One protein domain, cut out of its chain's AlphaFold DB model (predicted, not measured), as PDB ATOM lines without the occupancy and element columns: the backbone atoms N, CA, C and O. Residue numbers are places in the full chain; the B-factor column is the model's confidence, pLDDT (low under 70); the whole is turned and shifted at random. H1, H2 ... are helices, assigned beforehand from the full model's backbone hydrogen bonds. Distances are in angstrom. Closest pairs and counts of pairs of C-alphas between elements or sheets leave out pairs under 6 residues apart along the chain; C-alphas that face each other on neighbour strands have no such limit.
ATOM      1  N   VAL A   8      13.364  44.507 -17.471       96.19
ATOM      2  CA  VAL A   8      13.072  44.582 -18.915       96.19
ATOM      3  C   VAL A   8      12.083  45.703 -19.260       96.19
ATOM      4  O   VAL A   8      12.216  46.336 -20.306       96.19
ATOM      5  N   GLU A   9      11.121  45.993 -18.380       96.25
ATOM      6  CA  GLU A   9      10.170  47.096 -18.554       96.25
ATOM      7  C   GLU A   9      10.817  48.445 -18.245       96.25
ATOM      8  O   GLU A   9      10.586  49.410 -18.971       96.25
ATOM      9  N   VAL A  10      11.693  48.486 -17.235       97.00
ATOM     10  CA  VAL A  10      12.519  49.661 -16.912       97.00
ATOM     11  C   VAL A  10      13.345  50.079 -18.125       97.00
ATOM     12  O   VAL A  10      13.280  51.227 -18.561       97.00
ATOM     13  N   LEU A  11      14.082  49.133 -18.712       96.56
ATOM     14  CA  LEU A  11      14.907  49.376 -19.893       96.56
ATOM     15  C   LEU A  11      14.066  49.865 -21.080       96.56
ATOM     16  O   LEU A  11      14.470  50.806 -21.758       96.56
ATOM     17  N   ARG A  12      12.888  49.269 -21.308       94.56
ATOM     18  CA  ARG A  12      11.971  49.689 -22.379       94.56
ATOM     19  C   ARG A  12      11.492  51.127 -22.186       94.56
ATOM     20  O   ARG A  12      11.502  51.897 -23.139       94.56
ATOM     21  N   ALA A  13      11.085  51.494 -20.974       95.06
ATOM     22  CA  ALA A  13      10.604  52.842 -20.671       95.06
ATOM     23  C   ALA A  13      11.704  53.908 -20.793       95.06
ATOM     24  O   ALA A  13      11.414  55.033 -21.181       95.06
ATOM     25  N   LEU A  14      12.961  53.541 -20.524       95.69
ATOM     26  CA  LEU A  14      14.139  54.387 -20.752       95.69
ATOM     27  C   LEU A  14      14.567  54.449 -22.233       95.69
ATOM     28  O   LEU A  14      15.552  55.105 -22.557       95.69
ATOM     29  N   GLY A  15      13.863  53.761 -23.138       94.38
ATOM     30  CA  GLY A  15      14.155  53.781 -24.573       94.38
ATOM     31  C   GLY A  15      15.282  52.845 -25.015       94.38
ATOM     32  O   GLY A  15      15.842  53.037 -26.094       94.38
ATOM     33  N   ALA A  16      15.630  51.824 -24.221       94.19
ATOM     34  CA  ALA A  16      16.576  50.804 -24.668       94.19
ATOM     35  C   ALA A  16      16.055  50.104 -25.944       94.19
ATOM     36  O   ALA A  16      14.851  49.841 -26.037       94.19
ATOM     37  N   PRO A  17      16.937  49.747 -26.900       91.56
ATOM     38  CA  PRO A  17      16.534  49.030 -28.104       91.56
ATOM     39  C   PRO A  17      15.737  47.766 -27.777       91.56
ATOM     40  O   PRO A  17      16.120  46.982 -26.903       91.56
ATOM     41  N   GLU A  18      14.626  47.566 -28.488       87.81
ATOM     42  CA  GLU A  18      13.785  46.397 -28.274       87.81
ATOM     43  C   GLU A  18      14.528  45.115 -28.661       87.81
ATOM     44  O   GLU A  18      15.122  44.999 -29.734       87.81
ATOM     45  N   ARG A  19      14.451  44.123 -27.777       92.25
ATOM     46  CA  ARG A  19      15.054  42.811 -27.968       92.25
ATOM     47  C   ARG A  19      14.046  41.816 -28.524       92.25
ATOM     48  O   ARG A  19      13.210  41.274 -27.799       92.25
ATOM     49  N   ALA A  20      14.126  41.583 -29.832       92.81
ATOM     50  CA  ALA A  20      13.229  40.670 -30.542       92.81
ATOM     51  C   ALA A  20      13.323  39.221 -30.034       92.81
ATOM     52  O   ALA A  20      12.343  38.478 -30.121       92.81
ATOM     53  N   ASP A  21      14.480  38.832 -29.495       94.56
ATOM     54  CA  ASP A  21      14.757  37.498 -28.973       94.56
ATOM     55  C   ASP A  21      14.028  37.203 -27.656       94.56
ATOM     56  O   ASP A  21      13.658  36.056 -27.418       94.56
ATOM     57  N   THR A  22      13.733  38.225 -26.844       95.06
ATOM     58  CA  THR A  22      13.017  38.067 -25.564       95.06
ATOM     59  C   THR A  22      11.603  38.614 -25.574       95.06
ATOM     60  O   THR A  22      10.812  38.241 -24.713       95.06
ATOM     61  N   ARG A  23      11.228  39.470 -26.528       94.38
ATOM     62  CA  ARG A  23       9.846  39.947 -26.660       94.38
ATOM     63  C   ARG A  23       8.904  38.770 -26.924       94.38
ATOM     64  O   ARG A  23       9.036  38.124 -27.961       94.38
ATOM     65  N   VAL A  24       7.939  38.536 -26.033       94.62
ATOM     66  CA  VAL A  24       6.885  37.523 -26.224       94.62
ATOM     67  C   VAL A  24       6.030  37.888 -27.437       94.62
ATOM     68  O   VAL A  24       5.613  39.042 -27.591       94.62
ATOM     69  N   ARG A  25       5.773  36.907 -28.301       94.69
ATOM     70  CA  ARG A  25       4.895  37.035 -29.466       94.69
ATOM     71  C   ARG A  25       3.531  36.420 -29.139       94.69
ATOM     72  O   ARG A  25       3.491  35.350 -28.536       94.69
ATOM     73  N   PRO A  26       2.415  37.071 -29.507       91.50
ATOM     74  CA  PRO A  26       1.102  36.452 -29.389       91.50
ATOM     75  C   PRO A  26       1.029  35.206 -30.276       91.50
ATOM     76  O   PRO A  26       1.177  35.311 -31.490       91.50
ATOM     77  N   GLU A  27       0.786  34.048 -29.669       93.75
ATOM     78  CA  GLU A  27       0.602  32.767 -30.357       93.75
ATOM     79  C   GLU A  27      -0.681  32.109 -29.852       93.75
ATOM     80  O   GLU A  27      -0.943  32.064 -28.646       93.75
ATOM     81  N   GLU A  28      -1.498  31.600 -30.772       93.81
ATOM     82  CA  GLU A  28      -2.786  31.003 -30.429       93.81
ATOM     83  C   GLU A  28      -2.602  29.781 -29.515       93.81
ATOM     84  O   GLU A  28      -1.822  28.869 -29.792       93.81
ATOM     85  N   GLY A  29      -3.323  29.768 -28.392       89.25
ATOM     86  CA  GLY A  29      -3.223  28.722 -27.372       89.25
ATOM     87  C   GLY A  29      -1.952  28.778 -26.515       89.25
ATOM     88  O   GLY A  29      -1.754  27.889 -25.687       89.25
ATOM     89  N   GLY A  30      -1.087  29.780 -26.697       94.62
ATOM     90  CA  GLY A  30       0.042  30.023 -25.803       94.62
ATOM     91  C   GLY A  30      -0.446  30.509 -24.440       94.62
ATOM     92  O   GLY A  30      -1.420  31.257 -24.353       94.62
ATOM     93  N   SER A  31       0.197  30.074 -23.357       97.31
ATOM     94  CA  SER A  31      -0.179  30.510 -22.007       97.31
ATOM     95  C   SER A  31       0.977  30.422 -21.017       97.31
ATOM     96  O   SER A  31       1.891  29.616 -21.173       97.31
ATOM     97  N   LEU A  32       0.897  31.223 -19.953       98.06
ATOM     98  CA  LEU A  32       1.821  31.140 -18.822       98.06
ATOM     99  C   LEU A  32       1.849  29.730 -18.212       98.06
ATOM    100  O   LEU A  32       2.927  29.183 -18.006       98.06
ATOM    101  N   ALA A  33       0.674  29.134 -17.985       98.38
ATOM    102  CA  ALA A  33       0.553  27.806 -17.386       98.38
ATOM    103  C   ALA A  33       1.254  26.727 -18.227       98.38
ATOM    104  O   ALA A  33       1.996  25.913 -17.688       98.38
ATOM    105  N   LEU A  34       1.096  26.770 -19.556       98.50
ATOM    106  CA  LEU A  34       1.812  25.862 -20.453       98.50
ATOM    107  C   LEU A  34       3.333  26.071 -20.371       98.50
ATOM    108  O   LEU A  34       4.089  25.106 -20.370       98.50
ATOM    109  N   GLY A  35       3.794  27.320 -20.290       98.56
ATOM    110  CA  GLY A  35       5.216  27.629 -20.146       98.56
ATOM    111  C   GLY A  35       5.808  27.068 -18.861       98.56
ATOM    112  O   GLY A  35       6.870  26.447 -18.881       98.56
ATOM    113  N   GLU A  36       5.088  27.251 -17.759       98.62
ATOM    114  CA  GLU A  36       5.443  26.704 -16.455       98.62
ATOM    115  C   GLU A  36       5.486  25.169 -16.482       98.62
ATOM    116  O   GLU A  36       6.463  24.573 -16.024       98.62
ATOM    117  N   ASP A  37       4.493  24.516 -17.091       98.50
ATOM    118  CA  ASP A  37       4.451  23.059 -17.236       98.50
ATOM    119  C   ASP A  37       5.625  22.518 -18.062       98.50
ATOM    120  O   ASP A  37       6.269  21.539 -17.664       98.50
ATOM    121  N   ILE A  38       5.977  23.172 -19.169       98.56
ATOM    122  CA  ILE A  38       7.133  22.779 -19.983       98.56
ATOM    123  C   ILE A  38       8.426  22.914 -19.171       98.56
ATOM    124  O   ILE A  38       9.233  21.984 -19.140       98.56
ATOM    125  N   VAL A  39       8.637  24.038 -18.482       98.56
ATOM    126  CA  VAL A  39       9.899  24.304 -17.771       98.56
ATOM    127  C   VAL A  39      10.039  23.444 -16.512       98.56
ATOM    128  O   VAL A  39      11.088  22.830 -16.283       98.56
ATOM    129  N   LEU A  40       8.995  23.373 -15.686       98.19
ATOM    130  CA  LEU A  40       9.046  22.721 -14.375       98.19
ATOM    131  C   LEU A  40       8.767  21.223 -14.437       98.19
ATOM    132  O   LEU A  40       9.307  20.458 -13.625       98.19
ATOM    133  N   ARG A  41       7.927  20.785 -15.378       97.38
ATOM    134  CA  ARG A  41       7.464  19.393 -15.477       97.38
ATOM    135  C   ARG A  41       7.925  18.705 -16.754       97.38
ATOM    136  O   ARG A  41       7.989  17.484 -16.752       97.38
ATOM    137  N   GLY A  42       8.334  19.452 -17.779       97.38
ATOM    138  CA  GLY A  42       8.692  18.882 -19.074       97.38
ATOM    139  C   GLY A  42       7.470  18.444 -19.875       97.38
ATOM    140  O   GLY A  42       7.619  17.578 -20.724       97.38
ATOM    141  N   MET A  43       6.278  18.985 -19.610       97.94
ATOM    142  CA  MET A  43       5.035  18.552 -20.258       97.94
ATOM    143  C   MET A  43       4.679  19.466 -21.434       97.94
ATOM    144  O   MET A  43       4.568  20.678 -21.272       97.94
ATOM    145  N   LEU A  44       4.508  18.886 -22.620       97.69
ATOM    146  CA  LEU A  44       4.130  19.591 -23.843       97.69
ATOM    147  C   LEU A  44       2.624  19.854 -23.914       97.69
ATOM    148  O   LEU A  44       1.814  19.253 -23.208       97.69
ATOM    149  N   SER A  45       2.232  20.692 -24.870       96.31
ATOM    150  CA  SER A  45       0.841  21.112 -25.075       96.31
ATOM    151  C   SER A  45      -0.130  19.982 -25.437       96.31
ATOM    152  O   SER A  45      -1.341  20.140 -25.313       96.31
ATOM    153  N   ASN A  46       0.385  18.840 -25.890       95.00
ATOM    154  CA  ASN A  46      -0.393  17.637 -26.192       95.00
ATOM    155  C   ASN A  46      -0.421  16.622 -25.031       95.00
ATOM    156  O   ASN A  46      -0.861  15.494 -25.237       95.00
ATOM    157  N   GLY A  47       0.087  16.994 -23.852       94.31
ATOM    158  CA  GLY A  47       0.157  16.142 -22.665       94.31
ATOM    159  C   GLY A  47       1.300  15.123 -22.664       94.31
ATOM    160  O   GLY A  47       1.453  14.401 -21.686       94.31
ATOM    161  N   ASN A  48       2.110  15.052 -23.725       96.19
ATOM    162  CA  ASN A  48       3.297  14.197 -23.749       96.19
ATOM    163  C   ASN A  48       4.502  14.894 -23.116       96.19
ATOM    164  O   ASN A  48       4.597  16.120 -23.124       96.19
ATOM    165  N   ASP A  49       5.491  14.109 -22.704       96.44
ATOM    166  CA  ASP A  49       6.771  14.656 -22.269       96.44
ATOM    167  C   ASP A  49       7.537  15.309 -23.433       96.44
ATOM    168  O   ASP A  49       7.564  14.815 -24.572       96.44
ATOM    169  N   GLN A  50       8.205  16.419 -23.119       96.44
ATOM    170  CA  GLN A  50       9.149  17.118 -23.982       96.44
ATOM    171  C   GLN A  50      10.361  16.229 -24.241       96.44
ATOM    172  O   GLN A  50      10.808  16.120 -25.381       96.44
ATOM    173  N   SER A  51      10.836  15.532 -23.213       94.94
ATOM    174  CA  SER A  51      11.926  14.570 -23.284       94.94
ATOM    175  C   SER A  51      11.679  13.415 -22.322       94.94
ATOM    176  O   SER A  51      11.177  13.608 -21.221       94.94
ATOM    177  N   ALA A  52      12.124  12.220 -22.713       91.31
ATOM    178  CA  ALA A  52      12.129  11.044 -21.849       91.31
ATOM    179  C   ALA A  52      13.271  11.043 -20.809       91.31
ATOM    180  O   ALA A  52      13.414  10.076 -20.060       91.31
ATOM    181  N   HIS A  53      14.151  12.052 -20.811       90.00
ATOM    182  CA  HIS A  53      15.394  12.031 -20.029       90.00
ATOM    183  C   HIS A  53      15.544  13.217 -19.086       90.00
ATOM    184  O   HIS A  53      15.885  13.025 -17.921       90.00
ATOM    185  N   PHE A  54      15.310  14.430 -19.579       94.69
ATOM    186  CA  PHE A  54      15.570  15.642 -18.812       94.69
ATOM    187  C   PHE A  54      14.505  16.689 -19.074       94.69
ATOM    188  O   PHE A  54      14.019  16.844 -20.186       94.69
ATOM    189  N   LYS A  55      14.221  17.473 -18.045       95.56
ATOM    190  CA  LYS A  55      13.466  18.720 -18.135       95.56
ATOM    191  C   LYS A  55      14.391  19.884 -17.809       95.56
ATOM    192  O   LYS A  55      15.516  19.675 -17.356       95.56
ATOM    193  N   CYS A  56      13.942  21.121 -17.998       97.50
ATOM    194  CA  CYS A  56      14.792  22.288 -17.750       97.50
ATOM    195  C   CYS A  56      15.341  22.302 -16.311       97.50
ATOM    196  O   CYS A  56      16.537  22.499 -16.098       97.50
ATOM    197  N   THR A  57      14.494  21.971 -15.332       97.25
ATOM    198  CA  THR A  57      14.864  21.880 -13.908       97.25
ATOM    199  C   THR A  57      15.732  20.674 -13.539       97.25
ATOM    200  O   THR A  57      16.190  20.561 -12.403       97.25
ATOM    201  N   SER A  58      16.024  19.775 -14.484       96.31
ATOM    202  CA  SER A  58      17.077  18.773 -14.294       96.31
ATOM    203  C   SER A  58      18.454  19.435 -14.200       96.31
ATOM    204  O   SER A  58      19.301  18.947 -13.458       96.31
ATOM    205  N   CYS A  59      18.665  20.549 -14.911       96.94
ATOM    206  CA  CYS A  59      19.973  21.197 -15.041       96.94
ATOM    207  C   CYS A  59      19.998  22.669 -14.618       96.94
ATOM    208  O   CYS A  59      21.090  23.215 -14.488       96.94
ATOM    209  N   HIS A  60      18.847  23.317 -14.434       98.19
ATOM    210  CA  HIS A  60      18.764  24.747 -14.143       98.19
ATOM    211  C   HIS A  60      17.842  25.032 -12.956       98.19
ATOM    212  O   HIS A  60      16.730  24.508 -12.888       98.19
ATOM    213  N   ASN A  61      18.260  25.929 -12.065       98.44
ATOM    214  CA  ASN A  61      17.349  26.537 -11.099       98.44
ATOM    215  C   ASN A  61      16.372  27.498 -11.800       98.44
ATOM    216  O   ASN A  61      16.635  27.959 -12.910       98.44
ATOM    217  N   VAL A  62      15.242  27.803 -11.159       98.50
ATOM    218  CA  VAL A  62      14.259  28.818 -11.620       98.50
ATOM    219  C   VAL A  62      14.155  30.009 -10.667       98.50
ATOM    220  O   VAL A  62      13.321  30.892 -10.841       98.50
ATOM    221  N   VAL A  63      15.033  30.034  -9.669       98.25
ATOM    222  CA  VAL A  63      15.185  31.091  -8.670       98.25
ATOM    223  C   VAL A  63      16.627  31.589  -8.677       98.25
ATOM    224  O   VAL A  63      17.487  31.018  -9.357       98.25
ATOM    225  N   ARG A  64      16.899  32.665  -7.938       97.50
ATOM    226  CA  ARG A  64      18.263  33.154  -7.731       97.50
ATOM    227  C   ARG A  64      19.148  32.034  -7.186       97.50
ATOM    228  O   ARG A  64      18.725  31.297  -6.308       97.50
ATOM    229  N   GLU A  65      20.364  31.932  -7.711       96.88
ATOM    230  CA  GLU A  65      21.402  31.030  -7.185       96.88
ATOM    231  C   GLU A  65      22.717  31.767  -6.906       96.88
ATOM    232  O   GLU A  65      23.469  31.365  -6.027       96.88
ATOM    233  N   ASP A  66      22.979  32.868  -7.619       96.81
ATOM    234  CA  ASP A  66      24.176  33.677  -7.423       96.81
ATOM    235  C   ASP A  66      23.893  34.807  -6.403       96.81
ATOM    236  O   ASP A  66      23.010  35.655  -6.626       96.81
ATOM    237  N   PRO A  67      24.625  34.873  -5.274       96.06
ATOM    238  CA  PRO A  67      24.430  35.916  -4.265       96.06
ATOM    239  C   PRO A  67      24.861  37.299  -4.763       96.06
ATOM    240  O   PRO A  67      24.349  38.308  -4.286       96.06
ATOM    241  N   VAL A  68      25.737  37.380  -5.764       96.75
ATOM    242  CA  VAL A  68      26.134  38.634  -6.415       96.75
ATOM    243  C   VAL A  68      25.779  38.535  -7.892       96.75
ATOM    244  O   VAL A  68      26.363  37.741  -8.613       96.75
ATOM    245  N   LEU A  69      24.843  39.363  -8.368       96.56
ATOM    246  CA  LEU A  69      24.266  39.212  -9.714       96.56
ATOM    247  C   LEU A  69      25.258  39.403 -10.868       96.56
ATOM    248  O   LEU A  69      24.945  39.053 -12.001       96.56
ATOM    249  N   THR A  70      26.424  39.984 -10.600       96.12
ATOM    250  CA  THR A  70      27.494  40.245 -11.573       96.12
ATOM    251  C   THR A  70      28.629  39.223 -11.512       96.12
ATOM    252  O   THR A  70      29.551  39.311 -12.320       96.12
ATOM    253  N   SER A  71      28.579  38.268 -10.579       95.44
ATOM    254  CA  SER A  71      29.635  37.283 -10.350       95.44
ATOM    255  C   SER A  71      29.073  35.867 -10.401       95.44
ATOM    256  O   SER A  71      28.085  35.566  -9.743       95.44
ATOM    257  N   MET A  72      29.731  34.994 -11.163       95.00
ATOM    258  CA  MET A  72      29.420  33.563 -11.241       95.00
ATOM    259  C   MET A  72      30.474  32.786 -10.445       95.00
ATOM    260  O   MET A  72      31.254  32.023 -11.010       95.00
ATOM    261  N   ASP A  73      30.562  33.087  -9.149       97.44
ATOM    262  CA  ASP A  73      31.524  32.469  -8.237       97.44
ATOM    263  C   ASP A  73      30.962  31.139  -7.703       97.44
ATOM    264  O   ASP A  73      29.989  31.152  -6.939       97.44
ATOM    265  N   PRO A  74      31.550  29.987  -8.075       97.56
ATOM    266  CA  PRO A  74      31.053  28.689  -7.645       97.56
ATOM    267  C   PRO A  74      31.122  28.502  -6.123       97.56
ATOM    268  O   PRO A  74      30.280  27.779  -5.583       97.56
ATOM    269  N   GLU A  75      32.061  29.152  -5.422       97.75
ATOM    270  CA  GLU A  75      32.209  29.014  -3.970       97.75
ATOM    271  C   GLU A  75      31.073  29.715  -3.229       97.75
ATOM    272  O   GLU A  75      30.409  29.102  -2.393       97.75
ATOM    273  N   ALA A  76      30.810  30.979  -3.572       98.25
ATOM    274  CA  ALA A  76      29.696  31.741  -3.016       98.25
ATOM    275  C   ALA A  76      28.335  31.126  -3.385       98.25
ATOM    276  O   ALA A  76      27.403  31.141  -2.580       98.25
ATOM    277  N   ARG A  77      28.221  30.542  -4.584       98.00
ATOM    278  CA  ARG A  77      27.005  29.868  -5.055       98.00
ATOM    279  C   ARG A  77      26.672  28.606  -4.256       98.00
ATOM    280  O   ARG A  77      25.495  28.351  -4.023       98.00
ATOM    281  N   LEU A  78      27.671  27.824  -3.833       98.50
ATOM    282  CA  LEU A  78      27.435  26.641  -2.993       98.50
ATOM    283  C   LEU A  78      26.876  27.045  -1.624       98.50
ATOM    284  O   LEU A  78      25.841  26.522  -1.226       98.50
ATOM    285  N   VAL A  79      27.486  28.045  -0.978       98.31
ATOM    286  CA  VAL A  79      27.002  28.590   0.305       98.31
ATOM    287  C   VAL A  79      25.567  29.099   0.167       98.31
ATOM    288  O   VAL A  79      24.695  28.735   0.952       98.31
ATOM    289  N   TYR A  80      25.288  29.876  -0.884       98.31
ATOM    290  CA  TYR A  80      23.940  30.375  -1.142       98.31
ATOM    291  C   TYR A  80      22.930  29.239  -1.358       98.31
ATOM    292  O   TYR A  80      21.803  29.308  -0.866       98.31
ATOM    293  N   ALA A  81      23.322  28.179  -2.072       98.25
ATOM    294  CA  ALA A  81      22.475  27.012  -2.283       98.25
ATOM    295  C   ALA A  81      22.184  26.255  -0.977       98.25
ATOM    296  O   ALA A  81      21.070  25.768  -0.801       98.25
ATOM    297  N   GLU A  82      23.141  26.185  -0.051       98.00
ATOM    298  CA  GLU A  82      22.929  25.608   1.277       98.00
ATOM    299  C   GLU A  82      21.939  26.415   2.115       98.00
ATOM    300  O   GLU A  82      20.982  25.850   2.645       98.00
ATOM    301  N   GLU A  83      22.123  27.732   2.178       97.94
ATOM    302  CA  GLU A  83      21.283  28.638   2.971       97.94
ATOM    303  C   GLU A  83      19.832  28.716   2.474       97.94
ATOM    304  O   GLU A  83      18.926  28.992   3.259       97.94
ATOM    305  N   ASN A  84      19.602  28.476   1.180       97.88
ATOM    306  CA  ASN A  84      18.297  28.642   0.528       97.88
ATOM    307  C   ASN A  84      17.667  27.318   0.069       97.88
ATOM    308  O   ASN A  84      16.695  27.328  -0.684       97.88
ATOM    309  N   ASP A  85      18.231  26.190   0.499       97.44
ATOM    310  CA  ASP A  85      17.820  24.840   0.120       97.44
ATOM    311  C   ASP A  85      17.655  24.620  -1.398       97.44
ATOM    312  O   ASP A  85      16.644  24.123  -1.899       97.44
ATOM    313  N   LEU A  86      18.677  25.014  -2.156       98.06
ATOM    314  CA  LEU A  86      18.698  24.894  -3.610       98.06
ATOM    315  C   LEU A  86      19.573  23.719  -4.058       98.06
ATOM    316  O   LEU A  86      20.561  23.378  -3.394       98.06
ATOM    317  N   PRO A  87      19.266  23.106  -5.213       97.75
ATOM    318  CA  PRO A  87      20.187  22.186  -5.850       97.75
ATOM    319  C   PRO A  87      21.361  22.945  -6.497       97.75
ATOM    320  O   PRO A  87      21.219  24.062  -7.008       97.75
ATOM    321  N   PHE A  88      22.530  22.305  -6.520       98.19
ATOM    322  CA  PHE A  88      23.770  22.849  -7.077       98.19
ATOM    323  C   PHE A  88      23.992  22.310  -8.496       98.19
ATOM    324  O   PHE A  88      24.623  21.275  -8.728       98.19
ATOM    325  N   LEU A  89      23.386  22.996  -9.464       97.19
ATOM    326  CA  LEU A  89      23.190  22.477 -10.817       97.19
ATOM    327  C   LEU A  89      24.260  22.956 -11.824       97.19
ATOM    328  O   LEU A  89      24.898  24.000 -11.613       97.19
ATOM    329  N   PRO A  90      24.482  22.199 -12.923       95.81
ATOM    330  CA  PRO A  90      25.522  22.509 -13.910       95.81
ATOM    331  C   PRO A  90      25.126  23.625 -14.883       95.81
ATOM    332  O   PRO A  90      25.994  24.255 -15.483       95.81
ATOM    333  N   GLY A  91      23.830  23.857 -15.086       95.50
ATOM    334  CA  GLY A  91      23.323  24.934 -15.922       95.50
ATOM    335  C   GLY A  91      23.115  26.215 -15.121       95.50
ATOM    336  O   GLY A  91      22.771  26.184 -13.945       95.50
ATOM    337  N   THR A  92      23.286  27.360 -15.776       95.69
ATOM    338  CA  THR A  92      22.973  28.677 -15.204       95.69
ATOM    339  C   THR A  92      21.483  28.799 -14.899       95.69
ATOM    340  O   THR A  92      20.684  28.471 -15.772       95.69
ATOM    341  N   THR A  93      21.085  29.336 -13.744       97.88
ATOM    342  CA  THR A  93      19.661  29.565 -13.424       97.88
ATOM    343  C   THR A  93      18.857  30.211 -14.568       97.88
ATOM    344  O   THR A  93      19.341  31.096 -15.282       97.88
ATOM    345  N   LEU A  94      17.610  29.779 -14.756       98.62
ATOM    346  CA  LEU A  94      16.641  30.398 -15.663       98.62
ATOM    347  C   LEU A  94      16.077  31.709 -15.110       98.62
ATOM    348  O   LEU A  94      15.552  32.516 -15.877       98.62
ATOM    349  N   TRP A  95      16.225  31.948 -13.809       98.56
ATOM    350  CA  TRP A  95      15.892  33.231 -13.209       98.56
ATOM    351  C   TRP A  95      16.741  34.343 -13.838       98.56
ATOM    352  O   TRP A  95      17.958  34.209 -14.008       98.56
ATOM    353  N   GLY A  96      16.085  35.417 -14.274       98.12
ATOM    354  CA  GLY A  96      16.723  36.505 -15.014       98.12
ATOM    355  C   GLY A  96      17.203  36.143 -16.429       98.12
ATOM    356  O   GLY A  96      17.929  36.928 -17.039       98.12
ATOM    357  N   ALA A  97      16.831  34.989 -17.001       97.94
ATOM    358  CA  ALA A  97      17.296  34.589 -18.338       97.94
ATOM    359  C   ALA A  97      16.896  35.584 -19.446       97.94
ATOM    360  O   ALA A  97      17.665  35.793 -20.387       97.94
ATOM    361  N   VAL A  98      15.739  36.243 -19.304       97.94
ATOM    362  CA  VAL A  98      15.271  37.304 -20.216       97.94
ATOM    363  C   VAL A  98      16.092  38.598 -20.114       97.94
ATOM    364  O   VAL A  98      16.040  39.432 -21.014       97.94
ATOM    365  N   ASN A  99      16.868  38.772 -19.040       97.81
ATOM    366  CA  ASN A  99      17.730  39.935 -18.818       97.81
ATOM    367  C   ASN A  99      19.134  39.749 -19.410       97.81
ATOM    368  O   ASN A  99      19.809  40.737 -19.692       97.81
ATOM    369  N   ARG A 100      19.572  38.505 -19.638       96.75
ATOM    370  CA  ARG A 100      20.845  38.204 -20.316       96.75
ATOM    371  C   ARG A 100      20.750  38.539 -21.790       96.75
ATOM    372  O   ARG A 100      19.686  38.372 -22.361       96.75
ATOM    373  N   GLU A 101      21.834  38.987 -22.394       96.25
ATOM    374  CA  GLU A 101      21.947  39.374 -23.802       96.25
ATOM    375  C   GLU A 101      22.577  38.278 -24.662       96.25
ATOM    376  O   GLU A 101      22.310  38.234 -25.858       96.25
ATOM    377  N   THR A 102      23.377  37.382 -24.066       97.06
ATOM    378  CA  THR A 102      23.999  36.275 -24.801       97.06
ATOM    379  C   THR A 102      23.947  34.934 -24.068       97.06
ATOM    380  O   THR A 102      24.018  34.841 -22.835       97.06
ATOM    381  N   TYR A 103      23.872  33.859 -24.851       97.19
ATOM    382  CA  TYR A 103      23.655  32.483 -24.398       97.19
ATOM    383  C   TYR A 103      24.716  31.533 -24.968       97.19
ATOM    384  O   TYR A 103      25.388  31.851 -25.947       97.19
ATOM    385  N   TYR A 104      24.895  30.356 -24.351       96.12
ATOM    386  CA  TYR A 104      25.907  29.373 -24.778       96.12
ATOM    387  C   TYR A 104      27.293  30.014 -25.002       96.12
ATOM    388  O   TYR A 104      27.922  29.831 -26.045       96.12
ATOM    389  N   ASN A 105      27.747  30.835 -24.052       96.19
ATOM    390  CA  ASN A 105      28.986  31.608 -24.182       96.19
ATOM    391  C   ASN A 105      30.237  30.735 -24.015       96.19
ATOM    392  O   ASN A 105      30.146  29.579 -23.603       96.19
ATOM    393  N   GLY A 106      31.402  31.314 -24.314       95.62
ATOM    394  CA  GLY A 106      32.702  30.692 -24.069       95.62
ATOM    395  C   GLY A 106      32.823  29.304 -24.696       95.62
ATOM    396  O   GLY A 106      32.501  29.092 -25.869       95.62
ATOM    397  N   ASP A 107      33.248  28.346 -23.882       96.75
ATOM    398  CA  ASP A 107      33.627  27.010 -24.328       96.75
ATOM    399  C   ASP A 107      32.463  26.128 -24.784       96.75
ATOM    400  O   ASP A 107      32.696  25.070 -25.370       96.75
ATOM    401  N   TYR A 108      31.211  26.569 -24.639       95.25
ATOM    402  CA  TYR A 108      30.089  25.872 -25.267       95.25
ATOM    403  C   TYR A 108      30.221  25.774 -26.793       95.25
ATOM    404  O   TYR A 108      29.717  24.816 -27.377       95.25
ATOM    405  N   GLU A 109      30.963  26.681 -27.435       95.00
ATOM    406  CA  GLU A 109      31.323  26.561 -28.855       95.00
ATOM    407  C   GLU A 109      32.188  25.329 -29.143       95.00
ATOM    408  O   GLU A 109      31.967  24.651 -30.143       95.00
ATOM    409  N   LYS A 110      33.102  24.962 -28.234       93.69
ATOM    410  CA  LYS A 110      33.923  23.746 -28.365       93.69
ATOM    411  C   LYS A 110      33.065  22.479 -28.343       93.69
ATOM    412  O   LYS A 110      33.447  21.475 -28.935       93.69
ATOM    413  N   LYS A 111      31.926  22.512 -27.640       90.25
ATOM    414  CA  LYS A 111      31.019  21.364 -27.496       90.25
ATOM    415  C   LYS A 111      29.984  21.269 -28.613       90.25
ATOM    416  O   LYS A 111      29.766  20.177 -29.125       90.25
ATOM    417  N   TYR A 112      29.325  22.374 -28.948       91.88
ATOM    418  CA  TYR A 112      28.174  22.368 -29.857       91.88
ATOM    419  C   TYR A 112      28.488  22.929 -31.251       91.88
ATOM    420  O   TYR A 112      27.635  22.866 -32.135       91.88
ATOM    421  N   GLY A 113      29.698  23.455 -31.476       93.31
ATOM    422  CA  GLY A 113      30.122  23.979 -32.772       93.31
ATOM    423  C   GLY A 113      29.156  25.035 -33.303       93.31
ATOM    424  O   GLY A 113      28.684  25.891 -32.557       93.31
ATOM    425  N   ASP A 114      28.804  24.944 -34.583       94.06
ATOM    426  CA  ASP A 114      27.956  25.931 -35.261       94.06
ATOM    427  C   ASP A 114      26.549  26.080 -34.665       94.06
ATOM    428  O   ASP A 114      25.928  27.130 -34.843       94.06
ATOM    429  N   LEU A 115      26.062  25.096 -33.903       91.62
ATOM    430  CA  LEU A 115      24.759  25.185 -33.243       91.62
ATOM    431  C   LEU A 115      24.679  26.379 -32.280       91.62
ATOM    432  O   LEU A 115      23.615  26.986 -32.144       91.62
ATOM    433  N   VAL A 116      25.797  26.776 -31.650       92.88
ATOM    434  CA  VAL A 116      25.783  27.938 -30.745       92.88
ATOM    435  C   VAL A 116      25.641  29.256 -31.490       92.88
ATOM    436  O   VAL A 116      25.177  30.215 -30.891       92.88
ATOM    437  N   LYS A 117      26.007  29.341 -32.776       90.69
ATOM    438  CA  LYS A 117      26.001  30.617 -33.515       90.69
ATOM    439  C   LYS A 117      24.601  31.219 -33.587       90.69
ATOM    440  O   LYS A 117      24.448  32.424 -33.406       90.69
ATOM    441  N   TYR A 118      23.592  30.371 -33.782       88.69
ATOM    442  CA  TYR A 118      22.190  30.784 -33.799       88.69
ATOM    443  C   TYR A 118      21.646  31.044 -32.391       88.69
ATOM    444  O   TYR A 118      20.920  32.006 -32.189       88.69
ATOM    445  N   ALA A 119      22.039  30.235 -31.405       95.12
ATOM    446  CA  ALA A 119      21.585  30.387 -30.023       95.12
ATOM    447  C   ALA A 119      22.220  31.581 -29.288       95.12
ATOM    448  O   ALA A 119      21.645  32.100 -28.335       95.12
ATOM    449  N   ARG A 120      23.418  32.018 -29.689       95.38
ATOM    450  CA  ARG A 120      24.248  32.919 -28.879       95.38
ATOM    451  C   ARG A 120      23.633  34.286 -28.645       95.38
ATOM    452  O   ARG A 120      23.811  34.822 -27.562       95.38
ATOM    453  N   ASN A 121      22.901  34.807 -29.622       95.56
ATOM    454  CA  ASN A 121      22.250  36.116 -29.549       95.56
ATOM    455  C   ASN A 121      20.722  36.004 -29.677       95.56
ATOM    456  O   ASN A 121      20.066  36.977 -30.039       95.56
ATOM    457  N   ASP A 122      20.161  34.811 -29.447       96.75
ATOM    458  CA  ASP A 122      18.724  34.571 -29.537       96.75
ATOM    459  C   ASP A 122      18.257  33.609 -28.440       96.75
ATOM    460  O   ASP A 122      18.563  32.414 -28.472       96.75
ATOM    461  N   LEU A 123      17.481  34.117 -27.476       97.69
ATOM    462  CA  LEU A 123      16.927  33.303 -26.394       97.69
ATOM    463  C   LEU A 123      16.064  32.149 -26.923       97.69
ATOM    464  O   LEU A 123      16.115  31.057 -26.359       97.69
ATOM    465  N   ARG A 124      15.309  32.339 -28.013       97.44
ATOM    466  CA  ARG A 124      14.517  31.248 -28.614       97.44
ATOM    467  C   ARG A 124      15.415  30.162 -29.174       97.44
ATOM    468  O   ARG A 124      15.209  28.992 -28.863       97.44
ATOM    469  N   GLY A 125      16.434  30.545 -29.940       97.31
ATOM    470  CA  GLY A 125      17.482  29.645 -30.406       97.31
ATOM    471  C   GLY A 125      18.154  28.895 -29.254       97.31
ATOM    472  O   GLY A 125      18.341  27.684 -29.344       97.31
ATOM    473  N   ALA A 126      18.443  29.570 -28.140       97.94
ATOM    474  CA  ALA A 126      19.018  28.949 -26.950       97.94
ATOM    475  C   ALA A 126      18.066  27.948 -26.271       97.94
ATOM    476  O   ALA A 126      18.486  26.837 -25.940       97.94
ATOM    477  N   ILE A 127      16.787  28.293 -26.099       98.25
ATOM    478  CA  ILE A 127      15.765  27.378 -25.568       98.25
ATOM    479  C   ILE A 127      15.615  26.173 -26.497       98.25
ATOM    480  O   ILE A 127      15.570  25.037 -26.028       98.25
ATOM    481  N   GLN A 128      15.583  26.401 -27.810       97.50
ATOM    482  CA  GLN A 128      15.403  25.351 -28.804       97.50
ATOM    483  C   GLN A 128      16.592  24.388 -28.831       97.50
ATOM    484  O   GLN A 128      16.385  23.174 -28.846       97.50
ATOM    485  N   LEU A 129      17.817  24.919 -28.772       96.50
ATOM    486  CA  LEU A 129      19.042  24.133 -28.660       96.50
ATOM    487  C   LEU A 129      19.050  23.305 -27.369       96.50
ATOM    488  O   LEU A 129      19.397  22.126 -27.387       96.50
ATOM    489  N   CYS A 130      18.621  23.890 -26.249       95.69
ATOM    490  CA  CYS A 130      18.500  23.172 -24.985       95.69
ATOM    491  C   CYS A 130      17.477  22.037 -25.087       95.69
ATOM    492  O   CYS A 130      17.786  20.904 -24.729       95.69
ATOM    493  N   ALA A 131      16.292  22.313 -25.631       96.38
ATOM    494  CA  ALA A 131      15.211  21.346 -25.773       96.38
ATOM    495  C   ALA A 131      15.624  20.105 -26.590       96.38
ATOM    496  O   ALA A 131      15.224  18.991 -26.247       96.38
ATOM    497  N   THR A 132      16.440  20.266 -27.637       94.25
ATOM    498  CA  THR A 132      16.817  19.156 -28.531       94.25
ATOM    499  C   THR A 132      18.157  18.520 -28.193       94.25
ATOM    500  O   THR A 132      18.259  17.300 -28.253       94.25
ATOM    501  N   GLU A 133      19.169  19.293 -27.794       92.12
ATOM    502  CA  GLU A 133      20.520  18.764 -27.549       92.12
ATOM    503  C   GLU A 133      20.758  18.443 -26.076       92.12
ATOM    504  O   GLU A 133      21.207  17.348 -25.736       92.12
ATOM    505  N   CYS A 134      20.432  19.379 -25.179       90.94
ATOM    506  CA  CYS A 134      20.656  19.182 -23.749       90.94
ATOM    507  C   CYS A 134      19.599  18.251 -23.149       90.94
ATOM    508  O   CYS A 134      19.915  17.294 -22.452       90.94
ATOM    509  N   ALA A 135      18.324  18.510 -23.424       92.31
ATOM    510  CA  ALA A 135      17.249  17.686 -22.908       92.31
ATOM    511  C   ALA A 135      17.083  16.389 -23.710       92.31
ATOM    512  O   ALA A 135      16.520  15.432 -23.188       92.31
ATOM    513  N   GLN A 136      17.595  16.325 -24.947       90.94
ATOM    514  CA  GLN A 136      17.354  15.222 -25.891       90.94
ATOM    515  C   GLN A 136      15.867  14.968 -26.144       90.94
ATOM    516  O   GLN A 136      15.419  13.825 -26.282       90.94
ATOM    517  N   GLY A 137      15.101  16.053 -26.162       93.69
ATOM    518  CA  GLY A 137      13.669  16.034 -26.357       93.69
ATOM    519  C   GLY A 137      13.243  16.436 -27.759       93.69
ATOM    520  O   GLY A 137      14.030  16.539 -28.703       93.69
ATOM    521  N   LYS A 138      11.939  16.652 -27.885       95.56
ATOM    522  CA  LYS A 138      11.292  17.142 -29.097       95.56
ATOM    523  C   LYS A 138      11.516  18.650 -29.239       95.56
ATOM    524  O   LYS A 138      11.589  19.351 -28.221       95.56
ATOM    525  N   PRO A 139      11.587  19.165 -30.478       97.00
ATOM    526  CA  PRO A 139      11.572  20.599 -30.693       97.00
ATOM    527  C   PRO A 139      10.263  21.207 -30.183       97.00
ATOM    528  O   PRO A 139       9.218  20.556 -30.241       97.00
ATOM    529  N   LEU A 140      10.329  22.441 -29.680       98.00
ATOM    530  CA  LEU A 140       9.144  23.143 -29.204       98.00
ATOM    531  C   LEU A 140       8.433  23.774 -30.399       98.00
ATOM    532  O   LEU A 140       9.064  24.341 -31.292       98.00
ATOM    533  N   THR A 141       7.109  23.695 -30.418       97.69
ATOM    534  CA  THR A 141       6.301  24.466 -31.372       97.69
ATOM    535  C   THR A 141       6.346  25.964 -31.046       97.69
ATOM    536  O   THR A 141       6.723  26.346 -29.940       97.69
ATOM    537  N   GLY A 142       5.919  26.830 -31.975       97.25
ATOM    538  CA  GLY A 142       5.853  28.282 -31.732       97.25
ATOM    539  C   GLY A 142       5.049  28.628 -30.474       97.25
ATOM    540  O   GLY A 142       5.542  29.317 -29.586       97.25
ATOM    541  N   ARG A 143       3.869  28.019 -30.325       97.12
ATOM    542  CA  ARG A 143       3.027  28.129 -29.127       97.12
ATOM    543  C   ARG A 143       3.752  27.745 -27.835       97.12
ATOM    544  O   ARG A 143       3.633  28.440 -26.829       97.12
ATOM    545  N   GLU A 144       4.463  26.621 -27.835       98.56
ATOM    546  CA  GLU A 144       5.188  26.126 -26.657       98.56
ATOM    547  C   GLU A 144       6.388  27.016 -26.331       98.56
ATOM    548  O   GLU A 144       6.591  27.360 -25.171       98.56
ATOM    549  N   MET A 145       7.123  27.462 -27.350       98.44
ATOM    550  CA  MET A 145       8.226  28.409 -27.214       98.44
ATOM    551  C   MET A 145       7.757  29.729 -26.591       98.44
ATOM    552  O   MET A 145       8.305  30.155 -25.578       98.44
ATOM    553  N   GLU A 146       6.712  30.361 -27.130       98.31
ATOM    554  CA  GLU A 146       6.206  31.625 -26.577       98.31
ATOM    555  C   GLU A 146       5.598  31.459 -25.183       98.31
ATOM    556  O   GLU A 146       5.694  32.367 -24.356       98.31
ATOM    557  N   SER A 147       5.037  30.287 -24.880       98.62
ATOM    558  CA  SER A 147       4.596  29.951 -23.524       98.62
ATOM    559  C   SER A 147       5.785  29.896 -22.561       98.62
ATOM    560  O   SER A 147       5.744  30.529 -21.505       98.62
ATOM    561  N   VAL A 148       6.883  29.230 -22.943       98.75
ATOM    562  CA  VAL A 148       8.134  29.214 -22.164       98.75
ATOM    563  C   VAL A 148       8.671  30.629 -21.968       98.75
ATOM    564  O   VAL A 148       8.968  31.000 -20.836       98.75
ATOM    565  N   LEU A 149       8.755  31.454 -23.019       98.38
ATOM    566  CA  LEU A 149       9.191  32.848 -22.870       98.38
ATOM    567  C   LEU A 149       8.275  33.638 -21.928       98.38
ATOM    568  O   LEU A 149       8.777  34.385 -21.091       98.38
ATOM    569  N   THR A 150       6.956  33.453 -22.028       98.38
ATOM    570  CA  THR A 150       5.980  34.086 -21.128       98.38
ATOM    571  C   THR A 150       6.281  33.738 -19.671       98.38
ATOM    572  O   THR A 150       6.347  34.635 -18.834       98.38
ATOM    573  N   TYR A 151       6.544  32.464 -19.374       98.81
ATOM    574  CA  TYR A 151       6.960  32.033 -18.039       98.81
ATOM    575  C   TYR A 151       8.305  32.637 -17.617       98.81
ATOM    576  O   TYR A 151       8.412  33.168 -16.514       98.81
ATOM    577  N   LEU A 152       9.319  32.641 -18.489       98.75
ATOM    578  CA  LEU A 152      10.636  33.198 -18.161       98.75
ATOM    579  C   LEU A 152      10.590  34.700 -17.834       98.75
ATOM    580  O   LEU A 152      11.395  35.163 -17.030       98.75
ATOM    581  N   HIS A 153       9.640  35.457 -18.394       98.12
ATOM    582  CA  HIS A 153       9.404  36.850 -17.988       98.12
ATOM    583  C   HIS A 153       8.902  36.972 -16.549       98.12
ATOM    584  O   HIS A 153       9.275  37.921 -15.864       98.12
ATOM    585  N   THR A 154       8.115  36.010 -16.056       98.38
ATOM    586  CA  THR A 154       7.617  36.034 -14.666       98.38
ATOM    587  C   THR A 154       8.720  35.840 -13.627       98.38
ATOM    588  O   THR A 154       8.604  36.341 -12.510       98.38
ATOM    589  N   ILE A 155       9.811  35.174 -14.018       98.62
ATOM    590  CA  ILE A 155      11.025  34.981 -13.214       98.62
ATOM    591  C   ILE A 155      12.192  35.855 -13.708       98.62
ATOM    592  O   ILE A 155      13.355  35.567 -13.425       98.62
ATOM    593  N   GLY A 156      11.903  36.912 -14.473       98.25
ATOM    594  CA  GLY A 156      12.881  37.930 -14.852       98.25
ATOM    595  C   GLY A 156      13.306  38.786 -13.656       98.25
ATOM    596  O   GLY A 156      12.592  38.871 -12.658       98.25
ATOM    597  N   LEU A 157      14.460  39.451 -13.770       98.38
ATOM    598  CA  LEU A 157      14.935  40.362 -12.726       98.38
ATOM    599  C   LEU A 157      13.960  41.528 -12.552       98.38
ATOM    600  O   LEU A 157      13.530  42.144 -13.535       98.38
ATOM    601  N   LYS A 158      13.698  41.879 -11.300       98.44
ATOM    602  CA  LYS A 158      12.952  43.056 -10.850       98.44
ATOM    603  C   LYS A 158      13.901  44.083 -10.237       98.44
ATOM    604  O   LYS A 158      15.040  43.768  -9.893       98.44
ATOM    605  N   LEU A 159      13.435  45.320 -10.058       98.06
ATOM    606  CA  LEU A 159      14.219  46.344  -9.352       98.06
ATOM    607  C   LEU A 159      14.558  45.941  -7.907       98.06
ATOM    608  O   LEU A 159      15.616  46.328  -7.416       98.06
ATOM    609  N   SER A 160      13.715  45.126  -7.261       97.25
ATOM    610  CA  SER A 160      13.975  44.541  -5.939       97.25
ATOM    611  C   SER A 160      15.211  43.653  -5.877       97.25
ATOM    612  O   SER A 160      15.750  43.438  -4.795       97.25
ATOM    613  N   ASP A 161      15.640  43.117  -7.017       97.31
ATOM    614  CA  ASP A 161      16.718  42.133  -7.076       97.31
ATOM    615  C   ASP A 161      18.087  42.796  -7.253       97.31
ATOM    616  O   ASP A 161      19.120  42.193  -6.954       97.31
TER     617      ASP A 161
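Overview. This is residues 8 to 161 of the 312 residues of an uncharacterized protein of Lewinella sp. 4G2 (UniProt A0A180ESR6). A small body of short helices is strung on long loops: H2 and H8 cross almost at right angles, H3 packs on H2, H7 meets H8 with part of its length, and H6 packs on H7 with H5 close by. H1 and H4 lie far out from the middle, each touching no helix, while the long unnamed stretch of residues 84 to 107 comes within 4 A of the mean of the C-alphas. The printed part has 154 residues with eight named helices, H1 to H8 in chain order, and no named strand. The class is all helix, although the helices hold 65 of the 154 residues, under half. The whole is compact, with a radius of gyration of the C-alphas of 15.4 A, and spans 41 by 40 by 32 A.

Along the chain. H1 is residues 8 to 13 and begins at C-alpha 8, (13.072, 44.582, -18.915). H2 is residues 32 to 41, 13.5 A long from first to last C-alpha, and H3 is residues 56 to 59. H4 is residues 74 to 83, 14.4 A long, starting at C-alpha 74, (31.053, 28.689, -7.645). H5 is residues 108 to 112 and H6 residues 115 to 119. H7 is residues 123 to 134, 14.8 A long. H8 is residues 142 to 154, 18.8 A long, ending at C-alpha 154, (7.617, 36.034, -14.666).

Arrangement. H1 is apart from the other seven helices. H2 touches H3, the closest C-alphas being those of Val 39 and Cys 56, 5.3 A apart. H2 also touches H8, about perpendicular at 89 degrees, with the C-alphas of Gly 35 and Val 148 closest at 3.9 A. H3 and H7 are near each other. H4 is apart from the other seven helices. H5 and H6 are close but not clearly touching; their closest C-alphas, of Glu 109 and Val 116, are 6.0 A apart. H6 touches residues 125 to 129 of H7, with the C-alphas of Ala 119 and Gly 125 closest at 4.2 A. Residues 124 to 128 of H7 touch residues 145 to 149 of H8, the C-alphas of Arg 124 and Met 145 being closest at 7.0 A; the lines of the two helices stand only just about perpendicular, at 71 degrees. Each O i to N i+4 pair is within hydrogen-bond range in H1, H2, H4, H5 and H7, against 8 of 9 in H8 and 0 of 1 in H6, where 1 of 2 O i to N i+3 pairs is; H3 is too short for an i+4 pair.

Size, cuts and confidence. The two C-alphas farthest apart, those of Glu 28 and Glu 75, are 43.9 A from each other. The printed part has no cut. The links H1 to H2, H2 to H3, H3 to H4 and H4 to H5 are long, the last with 24 residues. The mean pLDDT of the printed part is 96.2, and no printed residue is under 70.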